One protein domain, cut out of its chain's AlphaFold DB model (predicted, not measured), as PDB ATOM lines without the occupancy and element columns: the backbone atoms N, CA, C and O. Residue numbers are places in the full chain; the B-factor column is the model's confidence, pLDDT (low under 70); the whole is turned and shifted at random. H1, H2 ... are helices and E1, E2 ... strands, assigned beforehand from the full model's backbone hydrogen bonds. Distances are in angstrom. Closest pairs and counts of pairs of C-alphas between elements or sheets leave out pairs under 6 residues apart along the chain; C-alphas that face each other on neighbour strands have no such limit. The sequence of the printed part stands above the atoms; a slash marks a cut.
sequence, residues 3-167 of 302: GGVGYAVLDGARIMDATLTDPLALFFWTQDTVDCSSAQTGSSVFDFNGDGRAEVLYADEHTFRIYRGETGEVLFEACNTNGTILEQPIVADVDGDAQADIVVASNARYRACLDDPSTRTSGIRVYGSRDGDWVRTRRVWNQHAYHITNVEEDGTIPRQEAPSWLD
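Overview. This is residues 3 to 167 of the 302 residues of an uncharacterized protein of Myxococcales bacterium (UniProt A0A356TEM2). Little is regular structure here: two antiparallel sheets, E3-E4-E5-E6 and E7-E8-E9, face each other as a small sandwich, with the strand pair E1-E2 and short helices H1 and H2 beyond it. The printed part has 165 residues, 54 in named elements, mostly strand: E1 H1 H2 E2, then E3 to E9. It is compact, with radius of gyration of the C-alphas 17.1 A and spans of 50 by 48 by 31 A.

Arrangement. E3, residues 43 to 46, E4, 55 to 59, E5, 63 to 67, and E6, 74 to 79, form a meander, each strand the antiparallel neighbour of the one before; in hairpin E4 and E5, N 58 and O 65 are 3.1 A apart. E7, 90 to 92, E8, 101 to 106, and E9, 123 to 128, form another; in hairpin E8 and E9, N 104 and O 125 are 2.8 A apart. The closest C-alphas of E3 and E7, Ser 44 and Ile 90, are 6.4 A apart. E1, 6 to 10, and E2, 27 to 32, are antiparallel, with N 7 and O 31 2.8 A apart. H1, 12 to 15, and H2, 23 to 26, touch; both are too short for an O i to N i+4 pair.

Along the chain. E9 is 16.9 A long. C-alpha 6 is at (-7.696, -40.622, -38.254), C-alpha 128 at (-1.761, -14.777, -36.987).

Size, cuts and confidence. The printed part has no cut; E8 to E9 is a long link; no printed residue is under 70 in pLDDT.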
ATOM      1  N   GLY A   3     -12.291 -38.751 -39.292       84.69
ATOM      2  CA  GLY A   3     -12.911 -39.859 -38.579       84.69
ATOM      3  C   GLY A   3     -12.409 -39.891 -37.139       84.69
ATOM      4  O   GLY A   3     -11.551 -39.100 -36.752       84.69
ATOM      5  N   GLY A   4     -12.927 -40.821 -36.335       88.50
ATOM      6  CA  GLY A   4     -12.649 -40.809 -34.894       88.50
ATOM      7  C   GLY A   4     -11.211 -41.144 -34.489       88.50
ATOM      8  O   GLY A   4     -10.794 -40.782 -33.394       88.50
ATOM      9  N   VAL A   5     -10.461 -41.825 -35.359       92.06
ATOM     10  CA  VAL A   5      -9.073 -42.256 -35.098       92.06
ATOM     11  C   VAL A   5      -8.086 -41.788 -36.166       92.06
ATOM     12  O   VAL A   5      -6.907 -42.119 -36.104       92.06
ATOM     13  N   GLY A   6      -8.560 -41.063 -37.176       93.69
ATOM     14  CA  GLY A   6      -7.696 -40.622 -38.254       93.69
ATOM     15  C   GLY A   6      -8.338 -39.594 -39.167       93.69
ATOM     16  O   GLY A   6      -9.558 -39.540 -39.343       93.69
ATOM     17  N   TYR A   7      -7.478 -38.804 -39.787       95.44
ATOM     18  CA  TYR A   7      -7.805 -37.834 -40.813       95.44
ATOM     19  C   TYR A   7      -7.117 -38.225 -42.118       95.44
ATOM     20  O   TYR A   7      -5.944 -38.584 -42.130       95.44
ATOM     21  N   ALA A   8      -7.844 -38.149 -43.226       95.12
ATOM     22  CA  ALA A   8      -7.363 -38.550 -44.541       95.12
ATOM     23  C   ALA A   8      -7.535 -37.444 -45.577       95.12
ATOM     24  O   ALA A   8      -8.602 -36.824 -45.648       95.12
ATOM     25  N   VAL A   9      -6.545 -37.269 -46.447       95.88
ATOM     26  CA  VAL A   9      -6.683 -36.473 -47.673       95.88
ATOM     27  C   VAL A   9      -6.654 -37.407 -48.870       95.88
ATOM     28  O   VAL A   9      -5.804 -38.290 -48.970       95.88
ATOM     29  N   LEU A  10      -7.619 -37.211 -49.765       94.69
ATOM     30  CA  LEU A  10      -7.812 -38.030 -50.951       94.69
ATOM     31  C   LEU A  10      -7.533 -37.219 -52.213       94.69
ATOM     32  O   LEU A  10      -7.825 -36.025 -52.272       94.69
ATOM     33  N   ASP A  11      -7.026 -37.895 -53.234       93.69
ATOM     34  CA  ASP A  11      -6.838 -37.350 -54.570       93.69
ATOM     35  C   ASP A  11      -8.170 -37.402 -55.337       93.69
ATOM     36  O   ASP A  11      -8.679 -38.470 -55.692       93.69
ATOM     37  N   GLY A  12      -8.744 -36.225 -55.599       89.81
ATOM     38  CA  GLY A  12     -10.013 -36.092 -56.312       89.81
ATOM     39  C   GLY A  12      -9.980 -36.619 -57.748       89.81
ATOM     40  O   GLY A  12     -10.977 -37.174 -58.206       89.81
ATOM     41  N   ALA A  13      -8.849 -36.508 -58.454       91.75
ATOM     42  CA  ALA A  13      -8.726 -37.034 -59.813       91.75
ATOM     43  C   ALA A  13      -8.735 -38.567 -59.802       91.75
ATOM     44  O   ALA A  13      -9.409 -39.188 -60.624       91.75
ATOM     45  N   ARG A  14      -8.062 -39.173 -58.817       94.50
ATOM     46  CA  ARG A  14      -8.064 -40.629 -58.617       94.50
ATOM     47  C   ARG A  14      -9.432 -41.162 -58.209       94.50
ATOM     48  O   ARG A  14      -9.827 -42.217 -58.683       94.50
ATOM     49  N   ILE A  15     -10.201 -40.425 -57.404       92.12
ATOM     50  CA  ILE A  15     -11.588 -40.813 -57.077       92.12
ATOM     51  C   ILE A  15     -12.448 -40.958 -58.345       92.12
ATOM     52  O   ILE A  15     -13.330 -41.813 -58.396       92.12
ATOM     53  N   MET A  16     -12.191 -40.142 -59.368       93.69
ATOM     54  CA  MET A  16     -12.943 -40.165 -60.625       93.69
ATOM     55  C   MET A  16     -12.422 -41.199 -61.637       93.69
ATOM     56  O   MET A  16     -13.084 -41.443 -62.649       93.69
ATOM     57  N   ASP A  17     -11.267 -41.818 -61.386       94.44
ATOM     58  CA  ASP A  17     -10.684 -42.834 -62.258       94.44
ATOM     59  C   ASP A  17     -11.220 -44.232 -61.916       94.44
ATOM     60  O   ASP A  17     -10.736 -44.924 -61.021       94.44
ATOM     61  N   ALA A  18     -12.208 -44.681 -62.693       92.75
ATOM     62  CA  ALA A  18     -12.824 -45.999 -62.537       92.75
ATOM     63  C   ALA A  18     -11.868 -47.181 -62.807       92.75
ATOM     64  O   ALA A  18     -12.253 -48.332 -62.586       92.75
ATOM     65  N   THR A  19     -10.655 -46.936 -63.310       95.38
ATOM     66  CA  THR A  19      -9.646 -47.982 -63.535       95.38
ATOM     67  C   THR A  19      -8.810 -48.284 -62.293       95.38
ATOM     68  O   THR A  19      -8.165 -49.334 -62.238       95.38
ATOM     69  N   LEU A  20      -8.843 -47.420 -61.272       93.81
ATOM     70  CA  LEU A  20      -8.142 -47.650 -60.014       93.81
ATOM     71  C   LEU A  20      -8.842 -48.728 -59.186       93.81
ATOM     72  O   LEU A  20      -9.953 -48.554 -58.691       93.81
ATOM     73  N   THR A  21      -8.156 -49.858 -59.015       92.88
ATOM     74  CA  THR A  21      -8.662 -51.004 -58.246       92.88
ATOM     75  C   THR A  21      -8.129 -51.067 -56.819       92.88
ATOM     76  O   THR A  21      -8.725 -51.747 -55.987       92.88
ATOM     77  N   ASP A  22      -6.999 -50.413 -56.533       93.88
ATOM     78  CA  ASP A  22      -6.454 -50.317 -55.176       93.88
ATOM     79  C   ASP A  22      -7.047 -49.088 -54.466       93.88
ATOM     80  O   ASP A  22      -6.713 -47.958 -54.832       93.88
ATOM     81  N   PRO A  23      -7.904 -49.262 -53.445       85.62
ATOM     82  CA  PRO A  23      -8.502 -48.139 -52.732       85.62
ATOM     83  C   PRO A  23      -7.472 -47.299 -51.965       85.62
ATOM     84  O   PRO A  23      -7.732 -46.124 -51.712       85.62
ATOM     85  N   LEU A  24      -6.303 -47.850 -51.613       90.75
ATOM     86  CA  LEU A  24      -5.249 -47.078 -50.948       90.75
ATOM     87  C   LEU A  24      -4.596 -46.069 -51.895       90.75
ATOM     88  O   LEU A  24      -4.119 -45.030 -51.442       90.75
ATOM     89  N   ALA A  25      -4.655 -46.308 -53.207       92.12
ATOM     90  CA  ALA A  25      -4.162 -45.364 -54.201       92.12
ATOM     91  C   ALA A  25      -4.963 -44.052 -54.223       92.12
ATOM     92  O   ALA A  25      -4.472 -43.062 -54.761       92.12
ATOM     93  N   LEU A  26      -6.166 -44.011 -53.634       93.44
ATOM     94  CA  LEU A  26      -6.974 -42.793 -53.530       93.44
ATOM     95  C   LEU A  26      -6.410 -41.786 -52.524       93.44
ATOM     96  O   LEU A  26      -6.774 -40.617 -52.578       93.44
ATOM     97  N   PHE A  27      -5.561 -42.218 -51.594       93.44
ATOM     98  CA  PHE A  27      -5.053 -41.371 -50.523       93.44
ATOM     99  C   PHE A  27      -3.797 -40.627 -50.977       93.44
ATOM    100  O   PHE A  27      -2.892 -41.218 -51.568       93.44
ATOM    101  N   PHE A  28      -3.718 -39.337 -50.649       93.06
ATOM    102  CA  PHE A  28      -2.421 -38.669 -50.557       93.06
ATOM    103  C   PHE A  28      -1.723 -39.099 -49.272       93.06
ATOM    104  O   PHE A  28      -0.590 -39.569 -49.307       93.06
ATOM    105  N   TRP A  29      -2.430 -38.989 -48.147       95.81
ATOM    106  CA  TRP A  29      -1.911 -39.341 -46.833       95.81
ATOM    107  C   TRP A  29      -3.036 -39.522 -45.814       95.81
ATOM    108  O   TRP A  29      -4.188 -39.118 -46.020       95.81
ATOM    109  N   THR A  30      -2.665 -40.119 -44.687       96.00
ATOM    110  CA  THR A  30      -3.481 -40.231 -43.481       96.00
ATOM    111  C   THR A  30      -2.663 -39.812 -42.268       96.00
ATOM    112  O   THR A  30      -1.468 -40.093 -42.216       96.00
ATOM    113  N   GLN A  31      -3.312 -39.185 -41.294       96.50
ATOM    114  CA  GLN A  31      -2.752 -38.862 -39.985       96.50
ATOM    115  C   GLN A  31      -3.638 -39.432 -38.886       96.50
ATOM    116  O   GLN A  31      -4.861 -39.436 -39.027       96.50
ATOM    117  N   ASP A  32      -3.029 -39.880 -37.793       95.12
ATOM    118  CA  ASP A  32      -3.767 -40.327 -36.613       95.12
ATOM    119  C   ASP A  32      -4.363 -39.117 -35.884       95.12
ATOM    120  O   ASP A  32      -3.719 -38.075 -35.734       95.12
ATOM    121  N   THR A  33      -5.606 -39.247 -35.422       92.94
ATOM    122  CA  THR A  33      -6.326 -38.180 -34.708       92.94
ATOM    123  C   THR A  33      -7.157 -38.752 -33.571       92.94
ATOM    124  O   THR A  33      -7.387 -39.960 -33.499       92.94
ATOM    125  N   VAL A  34      -7.612 -37.890 -32.661       93.88
ATOM    126  CA  VAL A  34      -8.495 -38.289 -31.557       93.88
ATOM    127  C   VAL A  34      -9.810 -37.520 -31.652       93.88
ATOM    128  O   VAL A  34      -9.887 -36.370 -31.236       93.88
ATOM    129  N   ASP A  35     -10.835 -38.165 -32.205       93.50
ATOM    130  CA  ASP A  35     -12.198 -37.631 -32.367       93.50
ATOM    131  C   ASP A  35     -13.257 -38.731 -32.152       93.50
ATOM    132  O   ASP A  35     -14.227 -38.878 -32.892       93.50
ATOM    133  N   CYS A  36     -13.059 -39.584 -31.149       90.50
ATOM    134  CA  CYS A  36     -14.009 -40.644 -30.815       90.50
ATOM    135  C   CYS A  36     -15.320 -40.107 -30.211       90.50
ATOM    136  O   CYS A  36     -16.299 -40.855 -30.158       90.50
ATOM    137  N   SER A  37     -15.367 -38.859 -29.732       91.00
ATOM    138  CA  SER A  37     -16.593 -38.244 -29.215       91.00
ATOM    139  C   SER A  37     -17.600 -37.917 -30.309       91.00
ATOM    140  O   SER A  37     -18.797 -38.064 -30.054       91.00
ATOM    141  N   SER A  38     -17.150 -37.508 -31.500       93.19
ATOM    142  CA  SER A  38     -18.049 -37.108 -32.593       93.19
ATOM    143  C   SER A  38     -17.818 -37.863 -33.897       93.19
ATOM    144  O   SER A  38     -18.787 -38.223 -34.571       93.19
ATOM    145  N   ALA A  39     -16.550 -38.109 -34.243       93.12
ATOM    146  CA  ALA A  39     -16.088 -38.591 -35.542       93.12
ATOM    147  C   ALA A  39     -16.633 -37.776 -36.733       93.12
ATOM    148  O   ALA A  39     -16.822 -38.320 -37.823       93.12
ATOM    149  N   GLN A  40     -16.944 -36.494 -36.516       92.12
ATOM    150  CA  GLN A  40     -17.639 -35.628 -37.476       92.12
ATOM    151  C   GLN A  40     -17.000 -34.241 -37.625       92.12
ATOM    152  O   GLN A  40     -17.504 -33.427 -38.405       92.12
ATOM    153  N   THR A  41     -15.890 -33.965 -36.933       93.19
ATOM    154  CA  THR A  41     -15.278 -32.630 -36.929       93.19
ATOM    155  C   THR A  41     -14.938 -32.146 -38.335       93.19
ATOM    156  O   THR A  41     -14.465 -32.900 -39.191       93.19
ATOM    157  N   GLY A  42     -15.175 -30.862 -38.586       94.56
ATOM    158  CA  GLY A  42     -14.865 -30.237 -39.858       94.56
ATOM    159  C   GLY A  42     -13.375 -29.927 -40.028       94.56
ATOM    160  O   GLY A  42     -12.573 -29.966 -39.100       94.56
ATOM    161  N   SER A  43     -13.012 -29.569 -41.257       96.56
ATOM    162  CA  SER A  43     -11.699 -29.013 -41.604       96.56
ATOM    163  C   SER A  43     -11.876 -27.919 -42.649       96.56
ATOM    164  O   SER A  43     -12.914 -27.850 -43.318       96.56
ATOM    165  N   SER A  44     -10.864 -27.078 -42.775       98.12
ATOM    166  CA  SER A  44     -10.710 -26.106 -43.856       98.12
ATOM    167  C   SER A  44      -9.326 -26.244 -44.464       98.12
ATOM    168  O   SER A  44      -8.485 -27.002 -43.973       98.12
ATOM    169  N   VAL A  45      -9.109 -25.529 -45.557       97.56
ATOM    170  CA  VAL A  45      -7.815 -25.449 -46.224       97.56
ATOM    171  C   VAL A  45      -7.499 -23.996 -46.559       97.56
ATOM    172  O   VAL A  45      -8.413 -23.198 -46.776       97.56
ATOM    173  N   PHE A  46      -6.219 -23.648 -46.592       97.44
ATOM    174  CA  PHE A  46      -5.752 -22.322 -46.982       97.44
ATOM    175  C   PHE A  46      -4.308 -22.405 -47.477       97.44
ATOM    176  O   PHE A  46      -3.528 -23.167 -46.928       97.44
ATOM    177  N   ASP A  47      -3.976 -21.655 -48.522       95.62
ATOM    178  CA  ASP A  47      -2.623 -21.541 -49.081       95.62
ATOM    179  C   ASP A  47      -1.923 -20.382 -48.367       95.62
ATOM    180  O   ASP A  47      -2.140 -19.232 -48.742       95.62
ATOM    181  N   PHE A  48      -1.191 -20.653 -47.279       94.38
ATOM    182  CA  PHE A  48      -0.642 -19.589 -46.423       94.38
ATOM    183  C   PHE A  48       0.537 -18.860 -47.051       94.38
ATOM    184  O   PHE A  48       0.737 -17.685 -46.759       94.38
ATOM    185  N   ASN A  49       1.319 -19.543 -47.882       91.06
ATOM    186  CA  ASN A  49       2.550 -19.014 -48.470       91.06
ATOM    187  C   ASN A  49       2.372 -18.547 -49.927       91.06
ATOM    188  O   ASN A  49       3.308 -17.994 -50.508       91.06
ATOM    189  N   GLY A  50       1.194 -18.750 -50.520       89.19
ATOM    190  CA  GLY A  50       0.868 -18.323 -51.878       89.19
ATOM    191  C   GLY A  50       1.522 -19.168 -52.968       89.19
ATOM    192  O   GLY A  50       1.655 -18.685 -54.096       89.19
ATOM    193  N   ASP A  51       1.962 -20.392 -52.666       89.56
ATOM    194  CA  ASP A  51       2.625 -21.268 -53.641       89.56
ATOM    195  C   ASP A  51       1.636 -22.046 -54.536       89.56
ATOM    196  O   ASP A  51       2.040 -22.778 -55.452       89.56
ATOM    197  N   GLY A  52       0.334 -21.843 -54.313       89.06
ATOM    198  CA  GLY A  52      -0.756 -22.498 -55.025       89.06
ATOM    199  C   GLY A  52      -1.162 -23.843 -54.426       89.06
ATOM    200  O   GLY A  52      -2.004 -24.528 -55.017       89.06
ATOM    201  N   ARG A  53      -0.587 -24.243 -53.288       91.88
ATOM    202  CA  ARG A  53      -0.880 -25.494 -52.585       91.88
ATOM    203  C   ARG A  53      -1.421 -25.162 -51.206       91.88
ATOM    204  O   ARG A  53      -0.773 -24.524 -50.398       91.88
ATOM    205  N   ALA A  54      -2.645 -25.598 -50.938       95.56
ATOM    206  CA  ALA A  54      -3.281 -25.292 -49.668       95.56
ATOM    207  C   ALA A  54      -2.820 -26.245 -48.556       95.56
ATOM    208  O   ALA A  54      -2.871 -27.471 -48.705       95.56
ATOM    209  N   GLU A  55      -2.473 -25.684 -47.404       98.19
ATOM    210  CA  GLU A  55      -2.375 -26.401 -46.140       98.19
ATOM    211  C   GLU A  55      -3.758 -26.831 -45.636       98.19
ATOM    212  O   GLU A  55      -4.785 -26.206 -45.916       98.19
ATOM    213  N   VAL A  56      -3.785 -27.896 -44.833       98.31
ATOM    214  CA  VAL A  56      -4.994 -28.407 -44.177       98.31
ATOM    215  C   VAL A  56      -5.041 -27.950 -42.731       98.31
ATOM    216  O   VAL A  56      -4.124 -28.220 -41.959       98.31
ATOM    217  N   LEU A  57      -6.155 -27.338 -42.336       98.50
ATOM    218  CA  LEU A  57      -6.431 -26.948 -40.962       98.50
ATOM    219  C   LEU A  57      -7.435 -27.908 -40.336       98.50
ATOM    220  O   LEU A  57      -8.561 -28.079 -40.820       98.50
ATOM    221  N   TYR A  58      -7.052 -28.498 -39.210       97.88
ATOM    222  CA  TYR A  58      -7.890 -29.460 -38.510       97.88
ATOM    223  C   TYR A  58      -7.669 -29.385 -37.003       97.88
ATOM    224  O   TYR A  58      -6.540 -29.259 -36.532       97.88
ATOM    225  N   ALA A  59      -8.755 -29.465 -36.242       96.00
ATOM    226  CA  ALA A  59      -8.707 -29.578 -34.794       96.00
ATOM    227  C   ALA A  59      -9.390 -30.879 -34.387       96.00
ATOM    228  O   ALA A  59     -10.515 -31.130 -34.807       96.00
ATOM    229  N   ASP A  60      -8.702 -31.691 -33.594       95.50
ATOM    230  CA  ASP A  60      -9.297 -32.856 -32.948       95.50
ATOM    231  C   ASP A  60      -9.747 -32.491 -31.520       95.50
ATOM    232  O   ASP A  60      -9.911 -31.312 -31.185       95.50
ATOM    233  N   GLU A  61      -9.987 -33.477 -30.660       95.50
ATOM    234  CA  GLU A  61     -10.444 -33.209 -29.296       95.50
ATOM    235  C   GLU A  61      -9.370 -32.561 -28.390       95.50
ATOM    236  O   GLU A  61      -9.695 -32.045 -27.313       95.50
ATOM    237  N   HIS A  62      -8.096 -32.579 -28.788       95.44
ATOM    238  CA  HIS A  62      -6.961 -32.130 -27.976       95.44
ATOM    239  C   HIS A  62      -6.155 -30.999 -28.610       95.44
ATOM    240  O   HIS A  62      -5.651 -30.126 -27.895       95.44
ATOM    241  N   THR A  63      -6.001 -31.029 -29.928       95.94
ATOM    242  CA  THR A  63      -4.959 -30.294 -30.632       95.94
ATOM    243  C   THR A  63      -5.510 -29.704 -31.919       95.94
ATOM    244  O   THR A  63      -6.167 -30.372 -32.716       95.94
ATOM    245  N   PHE A  64      -5.186 -28.436 -32.145       97.69
ATOM    246  CA  PHE A  64      -5.311 -27.802 -33.449       97.69
ATOM    247  C   PHE A  64      -3.997 -27.980 -34.214       97.69
ATOM    248  O   PHE A  64      -2.930 -27.748 -33.645       97.69
ATOM    249  N   ARG A  65      -4.079 -28.388 -35.484       98.00
ATOM    250  CA  ARG A  65      -2.933 -28.631 -36.364       98.00
ATOM    251  C   ARG A  65      -3.102 -27.962 -37.724       98.00
ATOM    252  O   ARG A  65      -4.214 -27.864 -38.251       98.00
ATOM    253  N   ILE A  66      -1.962 -27.581 -38.291       98.38
ATOM    254  CA  ILE A  66      -1.800 -27.219 -39.700       98.38
ATOM    255  C   ILE A  66      -0.932 -28.300 -40.339       98.38
ATOM    256  O   ILE A  66       0.187 -28.544 -39.879       98.38
ATOM    257  N   TYR A  67      -1.445 -28.947 -41.380       98.50
ATOM    258  CA  TYR A  67      -0.714 -29.955 -42.140       98.50
ATOM    259  C   TYR A  67      -0.330 -29.434 -43.521       98.50
ATOM    260  O   TYR A  67      -1.137 -28.777 -44.181       98.50
ATOM    261  N   ARG A  68       0.849 -29.822 -44.008       97.88
ATOM    262  CA  ARG A  68       1.212 -29.677 -45.420       97.88
ATOM    263  C   ARG A  68       0.231 -30.466 -46.287       97.88
ATOM    264  O   ARG A  68       0.046 -31.667 -46.067       97.88
ATOM    265  N   GLY A  69      -0.358 -29.810 -47.284       96.19
ATOM    266  CA  GLY A  69      -1.419 -30.381 -48.117       96.19
ATOM    267  C   GLY A  69      -1.033 -31.676 -48.831       96.19
ATOM    268  O   GLY A  69      -1.831 -32.611 -48.876       96.19
ATOM    269  N   GLU A  70       0.196 -31.782 -49.341       94.06
ATOM    270  CA  GLU A  70       0.649 -32.945 -50.122       94.06
ATOM    271  C   GLU A  70       1.047 -34.154 -49.287       94.06
ATOM    272  O   GLU A  70       0.950 -35.282 -49.770       94.06
ATOM    273  N   THR A  71       1.577 -33.933 -48.085       96.31
ATOM    274  CA  THR A  71       2.300 -34.975 -47.337       96.31
ATOM    275  C   THR A  71       1.685 -35.288 -45.982       96.31
ATOM    276  O   THR A  71       1.986 -36.336 -45.415       96.31
ATOM    277  N   GLY A  72       0.860 -34.390 -45.442       96.94
ATOM    278  CA  GLY A  72       0.339 -34.500 -44.086       96.94
ATOM    279  C   GLY A  72       1.368 -34.163 -43.012       96.94
ATOM    280  O   GLY A  72       1.102 -34.403 -41.840       96.94
ATOM    281  N   GLU A  73       2.543 -33.638 -43.374       98.00
ATOM    282  CA  GLU A  73       3.537 -33.147 -42.416       98.00
ATOM    283  C   GLU A  73       2.910 -32.089 -41.499       98.00
ATOM    284  O   GLU A  73       2.273 -31.157 -41.984       98.00
ATOM    285  N   VAL A  74       3.093 -32.216 -40.182       97.88
ATOM    286  CA  VAL A  74       2.629 -31.210 -39.216       97.88
ATOM    287  C   VAL A  74       3.540 -29.988 -39.302       97.88
ATOM    288  O   VAL A  74       4.707 -30.057 -38.925       97.88
ATOM    289  N   LEU A  75       2.998 -28.871 -39.782       97.12
ATOM    290  CA  LEU A  75       3.701 -27.586 -39.874       97.12
ATOM    291  C   LEU A  75       3.560 -26.770 -38.587       97.12
ATOM    292  O   LEU A  75       4.462 -26.030 -38.206       97.12
ATOM    293  N   PHE A  76       2.421 -26.917 -37.914       97.00
ATOM    294  CA  PHE A  76       2.123 -26.253 -36.654       97.00
ATOM    295  C   PHE A  76       1.170 -27.104 -35.825       97.00
ATOM    296  O   PHE A  76       0.254 -27.732 -36.363       97.00
ATOM    297  N   GLU A  77       1.345 -27.063 -34.507       96.62
ATOM    298  CA  GLU A  77       0.380 -27.596 -33.561       96.62
ATOM    299  C   GLU A  77       0.286 -26.740 -32.298       96.62
ATOM    300  O   GLU A  77       1.265 -26.155 -31.831       96.62
ATOM    301  N   ALA A  78      -0.913 -26.684 -31.729       96.31
ATOM    302  CA  ALA A  78      -1.164 -26.056 -30.442       96.31
ATOM    303  C   ALA A  78      -2.230 -26.840 -29.679       96.31
ATOM    304  O   ALA A  78      -3.196 -27.326 -30.279       96.31
ATOM    305  N   CYS A  79      -2.116 -26.899 -28.346       96.50
ATOM    306  CA  CYS A  79      -3.218 -27.408 -27.532       96.50
ATOM    307  C   CYS A  79      -4.485 -26.620 -27.865       96.50
ATOM    308  O   CYS A  79      -4.461 -25.393 -27.784       96.50
ATOM    309  N   ASN A  80      -5.569 -27.312 -28.213       96.50
ATOM    310  CA  ASN A  80      -6.900 -26.768 -28.443       96.50
ATOM    311  C   ASN A  80      -7.947 -27.827 -28.080       96.50
ATOM    312  O   ASN A  80      -8.374 -28.614 -28.919       96.50
ATOM    313  N   THR A  81      -8.362 -27.842 -26.818       96.44
ATOM    314  CA  THR A  81      -9.312 -28.836 -26.318       96.44
ATOM    315  C   THR A  81     -10.712 -28.593 -26.855       96.44
ATOM    316  O   THR A  81     -11.210 -27.459 -26.836       96.44
ATOM    317  N   ASN A  82     -11.374 -29.668 -27.268       93.56
ATOM    318  CA  ASN A  82     -12.738 -29.626 -27.762       93.56
ATOM    319  C   ASN A  82     -13.456 -30.966 -27.511       93.56
ATOM    320  O   ASN A  82     -12.834 -32.013 -27.384       93.56
ATOM    321  N   GLY A  83     -14.780 -30.926 -27.378       93.19
ATOM    322  CA  GLY A  83     -15.628 -32.116 -27.399       93.19
ATOM    323  C   GLY A  83     -15.998 -32.608 -28.787       93.19
ATOM    324  O   GLY A  83     -16.596 -33.676 -28.841       93.19
ATOM    325  N   THR A  84     -15.675 -31.821 -29.817       93.19
ATOM    326  CA  THR A  84     -15.914 -32.064 -31.242       93.19
ATOM    327  C   THR A  84     -17.373 -32.287 -31.639       93.19
ATOM    328  O   THR A  84     -18.122 -33.011 -30.987       93.19
ATOM    329  N   ILE A  85     -17.832 -31.629 -32.705       92.75
ATOM    330  CA  ILE A  85     -19.120 -31.916 -33.358       92.75
ATOM    331  C   ILE A  85     -18.981 -31.733 -34.874       92.75
ATOM    332  O   ILE A  85     -18.849 -32.698 -35.612       92.75
ATOM    333  N   LEU A  86     -19.054 -30.490 -35.343       93.62
ATOM    334  CA  LEU A  86     -19.078 -30.114 -36.765       93.62
ATOM    335  C   LEU A  86     -18.296 -28.821 -37.013       93.62
ATOM    336  O   LEU A  86     -18.231 -28.336 -38.140       93.62
ATOM    337  N   GLU A  87     -17.754 -28.215 -35.965       94.19
ATOM    338  CA  GLU A  87     -16.915 -27.037 -36.058       94.19
ATOM    339  C   GLU A  87     -15.653 -27.324 -36.866       94.19
ATOM    340  O   GLU A  87     -15.234 -28.465 -37.048       94.19
ATOM    341  N   GLN A  88     -15.050 -26.253 -37.352       96.12
ATOM    342  CA  GLN A  88     -13.811 -26.287 -38.102       96.12
ATOM    343  C   GLN A  88     -13.017 -25.020 -37.794       96.12
ATOM    344  O   GLN A  88     -13.628 -23.993 -37.473       96.12
ATOM    345  N   PRO A  89     -11.690 -25.050 -37.962       97.81
ATOM    346  CA  PRO A  89     -10.924 -23.829 -38.146       97.81
ATOM    347  C   PRO A  89     -11.452 -23.049 -39.358       97.81
ATOM    348  O   PRO A  89     -11.856 -23.649 -40.364       97.81
ATOM    349  N   ILE A  90     -11.434 -21.725 -39.284       98.12
ATOM    350  CA  ILE A  90     -11.722 -20.844 -40.422       98.12
ATOM    351  C   ILE A  90     -10.556 -19.886 -40.625       98.12
ATOM    352  O   ILE A  90      -9.853 -19.573 -39.666       98.12
ATOM    353  N   VAL A  91     -10.376 -19.429 -41.863       98.38
ATOM    354  CA  VAL A  91      -9.324 -18.473 -42.217       98.38
ATOM    355  C   VAL A  91      -9.955 -17.212 -42.787       98.38
ATOM    356  O   VAL A  91     -10.708 -17.290 -43.760       98.38
ATOM    357  N   ALA A  92      -9.682 -16.068 -42.175       96.81
ATOM    358  CA  ALA A  92     -10.147 -14.748 -42.594       96.81
ATOM    359  C   ALA A  92      -9.186 -13.687 -42.051       96.81
ATOM    360  O   ALA A  92      -8.545 -13.936 -41.042       96.81
ATOM    361  N   ASP A  93      -9.108 -12.527 -42.691       94.50
ATOM    362  CA  ASP A  93      -8.472 -11.340 -42.106       94.50
ATOM    363  C   ASP A  93      -9.444 -10.789 -41.047       94.50
ATOM    364  O   ASP A  93     -10.539 -10.326 -41.397       94.50
ATOM    365  N   VAL A  94      -9.137 -10.951 -39.755       94.88
ATOM    366  CA  VAL A  94     -10.075 -10.584 -38.673       94.88
ATOM    367  C   VAL A  94      -9.718  -9.287 -37.963       94.88
ATOM    368  O   VAL A  94     -10.582  -8.736 -37.270       94.88
ATOM    369  N   ASP A  95      -8.495  -8.788 -38.127       89.38
ATOM    370  CA  ASP A  95      -8.031  -7.542 -37.511       89.38
ATOM    371  C   ASP A  95      -7.784  -6.396 -38.511       89.38
ATOM    372  O   ASP A  95      -7.668  -5.235 -38.102       89.38
ATOM    373  N   GLY A  96      -7.860  -6.675 -39.813       83.44
ATOM    374  CA  GLY A  96      -7.773  -5.698 -40.891       83.44
ATOM    375  C   GLY A  96      -6.345  -5.313 -41.266       83.44
ATOM    376  O   GLY A  96      -6.167  -4.252 -41.879       83.44
ATOM    377  N   ASP A  97      -5.344  -6.115 -40.901       77.75
ATOM    378  CA  ASP A  97      -3.939  -5.899 -41.263       77.75
ATOM    379  C   ASP A  97      -3.579  -6.403 -42.677       77.75
ATOM    380  O   ASP A  97      -2.455  -6.209 -43.152       77.75
ATOM    381  N   ALA A  98      -4.577  -6.945 -43.385       77.25
ATOM    382  CA  ALA A  98      -4.492  -7.549 -44.707       77.25
ATOM    383  C   ALA A  98      -3.757  -8.894 -44.755       77.25
ATOM    384  O   ALA A  98      -3.506  -9.372 -45.860       77.25
ATOM    385  N   GLN A  99      -3.458  -9.531 -43.627       85.00
ATOM    386  CA  GLN A  99      -2.940 -10.893 -43.558       85.00
ATOM    387  C   GLN A  99      -4.050 -11.888 -43.234       85.00
ATOM    388  O   GLN A  99      -5.147 -11.537 -42.806       85.00
ATOM    389  N   ALA A 100      -3.806 -13.164 -43.518       93.62
ATOM    390  CA  ALA A 100      -4.708 -14.200 -43.046       93.62
ATOM    391  C   ALA A 100      -4.589 -14.377 -41.530       93.62
ATOM    392  O   ALA A 100      -3.489 -14.401 -40.995       93.62
ATOM    393  N   ASP A 101      -5.716 -14.634 -40.870       97.62
ATOM    394  CA  ASP A 101      -5.763 -15.160 -39.511       97.62
ATOM    395  C   ASP A 101      -6.516 -16.483 -39.478       97.62
ATOM    396  O   ASP A 101      -7.432 -16.739 -40.263       97.62
ATOM    397  N   ILE A 102      -6.186 -17.315 -38.497       98.62
ATOM    398  CA  ILE A 102      -6.892 -18.557 -38.212       98.62
ATOM    399  C   ILE A 102      -7.744 -18.367 -36.970       98.62
ATOM    400  O   ILE A 102      -7.226 -18.098 -35.887       98.62
ATOM    401  N   VAL A 103      -9.039 -18.629 -37.090       98.56
ATOM    402  CA  VAL A 103      -9.964 -18.648 -35.958       98.56
ATOM    403  C   VAL A 103     -10.337 -20.087 -35.621       98.56
ATOM    404  O   VAL A 103     -10.835 -20.835 -36.465       98.56
ATOM    405  N   VAL A 104     -10.132 -20.471 -34.361       98.19
ATOM    406  CA  VAL A 104     -10.429 -21.813 -33.846       98.19
ATOM    407  C   VAL A 104     -11.303 -21.718 -32.601       98.19
ATOM    408  O   VAL A 104     -11.015 -20.975 -31.661       98.19
ATOM    409  N   ALA A 105     -12.381 -22.499 -32.578       96.56
ATOM    410  CA  ALA A 105     -13.213 -22.663 -31.394       96.56
ATOM    411  C   ALA A 105     -12.640 -23.739 -30.456       96.56
ATOM    412  O   ALA A 105     -12.085 -24.755 -30.885       96.56
ATOM    413  N   SER A 106     -12.806 -23.529 -29.152       96.00
ATOM    414  CA  SER A 106     -12.371 -24.459 -28.112       96.00
ATOM    415  C   SER A 106     -13.376 -24.538 -26.967       96.00
ATOM    416  O   SER A 106     -14.087 -23.575 -26.657       96.00
ATOM    417  N   ASN A 107     -13.420 -25.684 -26.293       92.94
ATOM    418  CA  ASN A 107     -14.140 -25.841 -25.035       92.94
ATOM    419  C   ASN A 107     -13.419 -26.798 -24.078       92.94
ATOM    420  O   ASN A 107     -12.872 -27.826 -24.466       92.94
ATOM    421  N   ALA A 108     -13.470 -26.476 -22.786       93.12
ATOM    422  CA  ALA A 108     -12.770 -27.219 -21.738       93.12
ATOM    423  C   ALA A 108     -13.582 -28.401 -21.175       93.12
ATOM    424  O   ALA A 108     -13.255 -28.935 -20.113       93.12
ATOM    425  N   ARG A 109     -14.678 -28.805 -21.828       85.00
ATOM    426  CA  ARG A 109     -15.658 -29.714 -21.211       85.00
ATOM    427  C   ARG A 109     -15.216 -31.176 -21.224       85.00
ATOM    428  O   ARG A 109     -15.447 -31.873 -20.240       85.00
ATOM    429  N   TYR A 110     -14.575 -31.636 -22.297       81.50
ATOM    430  CA  TYR A 110     -14.404 -33.075 -22.544       81.50
ATOM    431  C   TYR A 110     -12.958 -33.571 -22.527       81.50
ATOM    432  O   TYR A 110     -12.750 -34.739 -22.192       81.50
ATOM    433  N   ARG A 111     -11.972 -32.713 -22.821       92.00
ATOM    434  CA  ARG A 111     -10.544 -33.066 -22.894       92.00
ATOM    435  C   ARG A 111      -9.632 -32.032 -22.235       92.00
ATOM    436  O   ARG A 111     -10.080 -30.965 -21.818       92.00
ATOM    437  N   ALA A 112      -8.365 -32.416 -22.117       93.88
ATOM    438  CA  ALA A 112      -7.244 -31.614 -21.645       93.88
ATOM    439  C   ALA A 112      -6.122 -31.623 -22.691       93.88
ATOM    440  O   ALA A 112      -6.149 -32.450 -23.605       93.88
ATOM    441  N   CYS A 113      -5.157 -30.719 -22.563       94.00
ATOM    442  CA  CYS A 113      -3.980 -30.722 -23.422       94.00
ATOM    443  C   CYS A 113      -3.178 -32.027 -23.258       94.00
ATOM    444  O   CYS A 113      -3.220 -32.665 -22.202       94.00
ATOM    445  N   LEU A 114      -2.470 -32.443 -24.313       92.50
ATOM    446  CA  LEU A 114      -1.665 -33.671 -24.287       92.50
ATOM    447  C   LEU A 114      -0.391 -33.521 -23.445       92.50
ATOM    448  O   LEU A 114       0.038 -34.481 -22.809       92.50
ATOM    449  N   ASP A 115       0.201 -32.329 -23.441       92.06
ATOM    450  CA  ASP A 115       1.405 -31.972 -22.689       92.06
ATOM    451  C   ASP A 115       1.120 -31.727 -21.200       92.06
ATOM    452  O   ASP A 115       1.946 -32.064 -20.350       92.06
ATOM    453  N   ASP A 116      -0.064 -31.201 -20.875       92.44
ATOM    454  CA  ASP A 116      -0.505 -30.971 -19.500       92.44
ATOM    455  C   ASP A 116      -2.000 -31.305 -19.294       92.44
ATOM    456  O   ASP A 116      -2.880 -30.518 -19.663       92.44
ATOM    457  N   PRO A 117      -2.316 -32.424 -18.610       90.31
ATOM    458  CA  PRO A 117      -3.689 -32.829 -18.299       90.31
ATOM    459  C   PRO A 117      -4.474 -31.858 -17.399       90.31
ATOM    460  O   PRO A 117      -5.698 -31.990 -17.274       90.31
ATOM    461  N   SER A 118      -3.799 -30.917 -16.732       93.31
ATOM    462  CA  SER A 118      -4.442 -29.863 -15.941       93.31
ATOM    463  C   SER A 118      -4.863 -28.657 -16.784       93.31
ATOM    464  O   SER A 118      -5.743 -27.895 -16.371       93.31
ATOM    465  N   THR A 119      -4.315 -28.529 -17.994       95.12
ATOM    466  CA  THR A 119      -4.577 -27.412 -18.897       95.12
ATOM    467  C   THR A 119      -5.713 -27.735 -19.867       95.12
ATOM    468  O   THR A 119      -5.830 -28.834 -20.416       95.12
ATOM    469  N   ARG A 120      -6.602 -26.755 -20.064       95.75
ATOM    470  CA  ARG A 120      -7.738 -26.807 -20.992       95.75
ATOM    471  C   ARG A 120      -7.946 -25.440 -21.631       95.75
ATOM    472  O   ARG A 120      -7.667 -24.422 -21.004       95.75
ATOM    473  N   THR A 121      -8.495 -25.407 -22.840       95.81
ATOM    474  CA  THR A 121      -8.775 -24.161 -23.573       95.81
ATOM    475  C   THR A 121     -10.280 -23.940 -23.716       95.81
ATOM    476  O   THR A 121     -11.057 -24.896 -23.729       95.81
ATOM    477  N   SER A 122     -10.743 -22.690 -23.777       95.69
ATOM    478  CA  SER A 122     -12.159 -22.371 -24.011       95.69
ATOM    479  C   SER A 122     -12.341 -21.049 -24.740       95.69
ATOM    480  O   SER A 122     -11.560 -20.121 -24.550       95.69
ATOM    481  N   GLY A 123     -13.419 -20.958 -25.517       96.19
ATOM    482  CA  GLY A 123     -13.777 -19.763 -26.273       96.19
ATOM    483  C   GLY A 123     -13.201 -19.776 -27.685       96.19
ATOM    484  O   GLY A 123     -12.938 -20.839 -28.251       96.19
ATOM    485  N   ILE A 124     -13.041 -18.581 -28.247       97.56
ATOM    486  CA  ILE A 124     -12.501 -18.354 -29.587       97.56
ATOM    487  C   ILE A 124     -11.039 -17.953 -29.468       97.56
ATOM    488  O   ILE A 124     -10.684 -17.127 -28.627       97.56
ATOM    489  N   ARG A 125     -10.197 -18.556 -30.301       96.88
ATOM    490  CA  ARG A 125      -8.761 -18.301 -30.351       96.88
ATOM    491  C   ARG A 125      -8.388 -17.910 -31.768       96.88
ATOM    492  O   ARG A 125      -8.864 -18.539 -32.708       96.88
ATOM    493  N   VAL A 126      -7.567 -16.876 -31.879       97.88
ATOM    494  CA  VAL A 126      -7.101 -16.325 -33.149       97.88
ATOM    495  C   VAL A 126      -5.588 -16.492 -33.207       97.88
ATOM    496  O   VAL A 126      -4.907 -16.226 -32.213       97.88
ATOM    497  N   TYR A 127      -5.087 -16.979 -34.335       97.62
ATOM    498  CA  TYR A 127      -3.665 -17.110 -34.629       97.62
ATOM    499  C   TYR A 127      -3.365 -16.294 -35.882       97.62
ATOM    500  O   TYR A 127      -4.061 -16.475 -36.875       97.62
ATOM    501  N   GLY A 128      -2.328 -15.467 -35.829       94.75
ATOM    502  CA  GLY A 128      -1.761 -14.777 -36.987       94.75
ATOM    503  C   GLY A 128      -0.306 -15.195 -37.200       94.75
ATOM    504  O   GLY A 128       0.287 -15.870 -36.342       94.75
ATOM    505  N   SER A 129       0.279 -14.790 -38.327       91.12
ATOM    506  CA  SER A 129       1.709 -14.991 -38.558       91.12
ATOM    507  C   SER A 129       2.533 -14.170 -37.568       91.12
ATOM    508  O   SER A 129       2.240 -13.014 -37.273       91.12
ATOM    509  N   ARG A 130       3.616 -14.764 -37.060       87.56
ATOM    510  CA  ARG A 130       4.586 -14.038 -36.236       87.56
ATOM    511  C   ARG A 130       5.401 -13.039 -37.058       87.56
ATOM    512  O   ARG A 130       5.728 -11.969 -36.550       87.56
ATOM    513  N   ASP A 131       5.772 -13.436 -38.271       83.69
ATOM    514  CA  ASP A 131       6.726 -12.714 -39.118       83.69
ATOM    515  C   ASP A 131       6.026 -11.897 -40.210       83.69
ATOM    516  O   ASP A 131       6.672 -11.170 -40.961       83.69
ATOM    517  N   GLY A 132       4.698 -11.979 -40.265       79.44
ATOM    518  CA  GLY A 132       3.896 -11.244 -41.222       79.44
ATOM    519  C   GLY A 132       3.901 -11.854 -42.626       79.44
ATOM    520  O   GLY A 132       3.814 -11.126 -43.610       79.44
ATOM    521  N   ASP A 133       4.106 -13.167 -42.730       82.31
ATOM    522  CA  ASP A 133       4.369 -13.873 -43.990       82.31
ATOM    523  C   ASP A 133       3.161 -14.634 -44.557       82.31
ATOM    524  O   ASP A 133       3.270 -15.247 -45.620       82.31
ATOM    525  N   TRP A 134       2.010 -14.601 -43.879       91.12
ATOM    526  CA  TRP A 134       0.798 -15.237 -44.386       91.12
ATOM    527  C   TRP A 134       0.133 -14.360 -45.436       91.12
ATOM    528  O   TRP A 134      -0.112 -13.172 -45.224       91.12
ATOM    529  N   VAL A 135      -0.184 -14.967 -46.578       89.94
ATOM    530  CA  VAL A 135      -0.807 -14.252 -47.687       89.94
ATOM    531  C   VAL A 135      -2.159 -13.675 -47.304       89.94
ATOM    532  O   VAL A 135      -2.865 -14.137 -46.406       89.94
ATOM    533  N   ARG A 136      -2.544 -12.662 -48.071       87.12
ATOM    534  CA  ARG A 136      -3.776 -11.922 -47.850       87.12
ATOM    535  C   ARG A 136      -4.995 -12.789 -48.109       87.12
ATOM    536  O   ARG A 136      -5.040 -13.593 -49.045       87.12
ATOM    537  N   THR A 137      -6.040 -12.546 -47.335       90.62
ATOM    538  CA  THR A 137      -7.325 -13.210 -47.508       90.62
ATOM    539  C   THR A 137      -8.473 -12.239 -47.297       90.62
ATOM    540  O   THR A 137      -8.289 -11.087 -46.918       90.62
ATOM    541  N   ARG A 138      -9.679 -12.716 -47.578       92.62
ATOM    542  CA  ARG A 138     -10.909 -11.957 -47.388       92.62
ATOM    543  C   ARG A 138     -11.267 -11.873 -45.914       92.62
ATOM    544  O   ARG A 138     -11.033 -12.818 -45.161       92.62
ATOM    545  N   ARG A 139     -11.985 -10.823 -45.528       93.44
ATOM    546  CA  ARG A 139     -12.455 -10.631 -44.140       93.44
ATOM    547  C   ARG A 139     -13.754 -11.375 -43.827       93.44
ATOM    548  O   ARG A 139     -14.336 -11.220 -42.755       93.44
ATOM    549  N   VAL A 140     -14.259 -12.160 -44.781       95.50
ATOM    550  CA  VAL A 140     -15.579 -12.786 -44.706       95.50
ATOM    551  C   VAL A 140     -15.502 -14.310 -44.722       95.50
ATOM    552  O   VAL A 140     -14.887 -14.922 -45.589       95.50
ATOM    553  N   TRP A 141     -16.202 -14.918 -43.766       97.75
ATOM    554  CA  TRP A 141     -16.585 -16.328 -43.754       97.75
ATOM    555  C   TRP A 141     -17.988 -16.417 -43.143       97.75
ATOM    556  O   TRP A 141     -18.158 -16.532 -41.930       97.75
ATOM    557  N   ASN A 142     -19.031 -16.277 -43.964       97.31
ATOM    558  CA  ASN A 142     -20.384 -16.003 -43.461       97.31
ATOM    559  C   ASN A 142     -21.192 -17.248 -43.048       97.31
ATOM    560  O   ASN A 142     -22.236 -17.111 -42.410       97.31
ATOM    561  N   GLN A 143     -20.762 -18.455 -43.429       97.19
ATOM    562  CA  GLN A 143     -21.521 -19.687 -43.189       97.19
ATOM    563  C   GLN A 143     -20.630 -20.935 -43.115       97.19
ATOM    564  O   GLN A 143     -19.485 -20.935 -43.552       97.19
ATOM    565  N   HIS A 144     -21.174 -22.044 -42.601       97.00
ATOM    566  CA  HIS A 144     -20.449 -23.321 -42.486       97.00
ATOM    567  C   HIS A 144     -20.020 -23.893 -43.846       97.00
ATOM    568  O   HIS A 144     -18.889 -24.335 -44.018       97.00
ATOM    569  N   ALA A 145     -20.915 -23.845 -44.833       96.44
ATOM    570  CA  ALA A 145     -20.666 -24.259 -46.214       96.44
ATOM    571  C   ALA A 145     -20.078 -23.104 -47.049       96.44
ATOM    572  O   ALA A 145     -20.649 -22.716 -48.071       96.44
ATOM    573  N   TYR A 146     -18.999 -22.490 -46.563       97.56
ATOM    574  CA  TYR A 146     -18.374 -21.343 -47.224       97.56
ATOM    575  C   TYR A 146     -17.676 -21.736 -48.529       97.56
ATOM    576  O   TYR A 146     -17.020 -22.777 -48.616       97.56
ATOM    577  N   HIS A 147     -17.830 -20.875 -49.527       96.44
ATOM    578  CA  HIS A 147     -17.143 -20.892 -50.812       96.44
ATOM    579  C   HIS A 147     -17.211 -19.476 -51.375       96.44
ATOM    580  O   HIS A 147     -18.227 -18.816 -51.234       96.44
ATOM    581  N   ILE A 148     -16.145 -18.995 -52.004       94.88
ATOM    582  CA  ILE A 148     -15.912 -17.555 -52.221       94.88
ATOM    583  C   ILE A 148     -17.085 -16.826 -52.907       94.88
ATOM    584  O   ILE A 148     -17.373 -15.681 -52.562       94.88
ATOM    585  N   THR A 149     -17.783 -17.479 -53.836       95.06
ATOM    586  CA  THR A 149     -18.869 -16.891 -54.637       95.06
ATOM    587  C   THR A 149     -20.188 -16.686 -53.885       95.06
ATOM    588  O   THR A 149     -21.083 -16.029 -54.418       95.06
ATOM    589  N   ASN A 150     -20.328 -17.205 -52.660       96.38
ATOM    590  CA  ASN A 150     -21.598 -17.193 -51.927       96.38
ATOM    591  C   ASN A 150     -21.876 -15.871 -51.185       96.38
ATOM    592  O   ASN A 150     -22.993 -15.637 -50.715       96.38
ATOM    593  N   VAL A 151     -20.850 -15.035 -51.022       96.62
ATOM    594  CA  VAL A 151     -20.894 -13.771 -50.282       96.62
ATOM    595  C   VAL A 151     -19.838 -12.819 -50.827       96.62
ATOM    596  O   VAL A 151     -18.721 -13.236 -51.130       96.62
ATOM    597  N   GLU A 152     -20.173 -11.540 -50.939       93.81
ATOM    598  CA  GLU A 152     -19.252 -10.471 -51.327       93.81
ATOM    599  C   GLU A 152     -18.381 -10.016 -50.147       93.81
ATOM    600  O   GLU A 152     -18.664 -10.303 -48.985       93.81
ATOM    601  N   GLU A 153     -17.287  -9.303 -50.432       89.69
ATOM    602  CA  GLU A 153     -16.350  -8.824 -49.398       89.69
ATOM    603  C   GLU A 153     -17.010  -7.878 -48.381       89.69
ATOM    604  O   GLU A 153     -16.587  -7.800 -47.232       89.69
ATOM    605  N   ASP A 154     -18.069  -7.174 -48.786       91.25
ATOM    606  CA  ASP A 154     -18.866  -6.294 -47.926       91.25
ATOM    607  C   ASP A 154     -20.002  -7.025 -47.181       91.25
ATOM    608  O   ASP A 154     -20.811  -6.395 -46.495       91.25
ATOM    609  N   GLY A 155     -20.073  -8.353 -47.310       94.69
ATOM    610  CA  GLY A 155     -21.094  -9.198 -46.697       94.69
ATOM    611  C   GLY A 155     -22.422  -9.242 -47.456       94.69
ATOM    612  O   GLY A 155     -23.349  -9.924 -47.007       94.69
ATOM    613  N   THR A 156     -22.556  -8.543 -48.589       97.69
ATOM    614  CA  THR A 156     -23.756  -8.661 -49.425       97.69
ATOM    615  C   THR A 156     -23.826 -10.037 -50.088       97.69
ATOM    616  O   THR A 156     -22.816 -10.673 -50.374       97.69
ATOM    617  N   ILE A 157     -25.046 -10.539 -50.296       98.06
ATOM    618  CA  ILE A 157     -25.267 -11.836 -50.944       98.06
ATOM    619  C   ILE A 157     -25.568 -11.600 -52.428       98.06
ATOM    620  O   ILE A 157     -26.530 -10.875 -52.730       98.06
ATOM    621  N   PRO A 158     -24.806 -12.206 -53.359       96.31
ATOM    622  CA  PRO A 158     -25.077 -12.093 -54.785       96.31
ATOM    623  C   PRO A 158     -26.496 -12.561 -55.115       96.31
ATOM    624  O   PRO A 158     -26.931 -13.638 -54.713       96.31
ATOM    625  N   ARG A 159     -27.241 -11.766 -55.894       97.62
ATOM    626  CA  ARG A 159     -28.584 -12.175 -56.360       97.62
ATOM    627  C   ARG A 159     -28.531 -13.394 -57.275       97.62
ATOM    628  O   ARG A 159     -29.479 -14.172 -57.318       97.62
ATOM    629  N   GLN A 160     -27.450 -13.501 -58.037       97.31
ATOM    630  CA  GLN A 160     -27.129 -14.636 -58.880       97.31
ATOM    631  C   GLN A 160     -25.676 -14.988 -58.603       97.31
ATOM    632  O   GLN A 160     -24.768 -14.297 -59.055       97.31
ATOM    633  N   GLU A 161     -25.481 -16.038 -57.823       96.00
ATOM    634  CA  GLU A 161     -24.161 -16.570 -57.540       96.00
ATOM    635  C   GLU A 161     -23.536 -17.163 -58.813       96.00
ATOM    636  O   GLU A 161     -24.179 -17.917 -59.553       96.00
ATOM    637  N   ALA A 162     -22.277 -16.804 -59.073       94.81
ATOM    638  CA  ALA A 162     -21.490 -17.445 -60.113       94.81
ATOM    639  C   ALA A 162     -21.115 -18.872 -59.665       94.81
ATOM    640  O   ALA A 162     -20.724 -19.062 -58.516       94.81
ATOM    641  N   PRO A 163     -21.204 -19.882 -60.543       96.69
ATOM    642  CA  PRO A 163     -20.823 -21.249 -60.197       96.69
ATOM    643  C   PRO A 163     -19.311 -21.343 -59.951       96.69
ATOM    644  O   PRO A 163     -18.533 -21.369 -60.907       96.69
ATOM    645  N   SER A 164     -18.902 -21.430 -58.682       94.38
ATOM    646  CA  SER A 164     -17.490 -21.444 -58.267       94.38
ATOM    647  C   SER A 164     -16.651 -22.497 -58.996       94.38
ATOM    648  O   SER A 164     -15.527 -22.234 -59.404       94.38
ATOM    649  N   TRP A 165     -17.227 -23.674 -59.252       94.12
ATOM    650  CA  TRP A 165     -16.558 -24.797 -59.914       94.12
ATOM    651  C   TRP A 165     -16.243 -24.579 -61.404       94.12
ATOM    652  O   TRP A 165     -15.549 -25.406 -61.995       94.12
ATOM    653  N   LEU A 166     -16.763 -23.521 -62.040       95.75
ATOM    654  CA  LEU A 166     -16.389 -23.149 -63.414       95.75
ATOM    655  C   LEU A 166     -15.240 -22.135 -63.461       95.75
ATOM    656  O   LEU A 166     -14.709 -21.887 -64.543       95.75
ATOM    657  N   ASP A 167     -14.855 -21.567 -62.320       91.88
ATOM    658  CA  ASP A 167     -13.721 -20.659 -62.201       91.88
ATOM    659  C   ASP A 167     -12.499 -21.436 -61.672       91.88
ATOM    660  O   ASP A 167     -12.538 -21.953 -60.553       91.88
TER     661      ASP A 167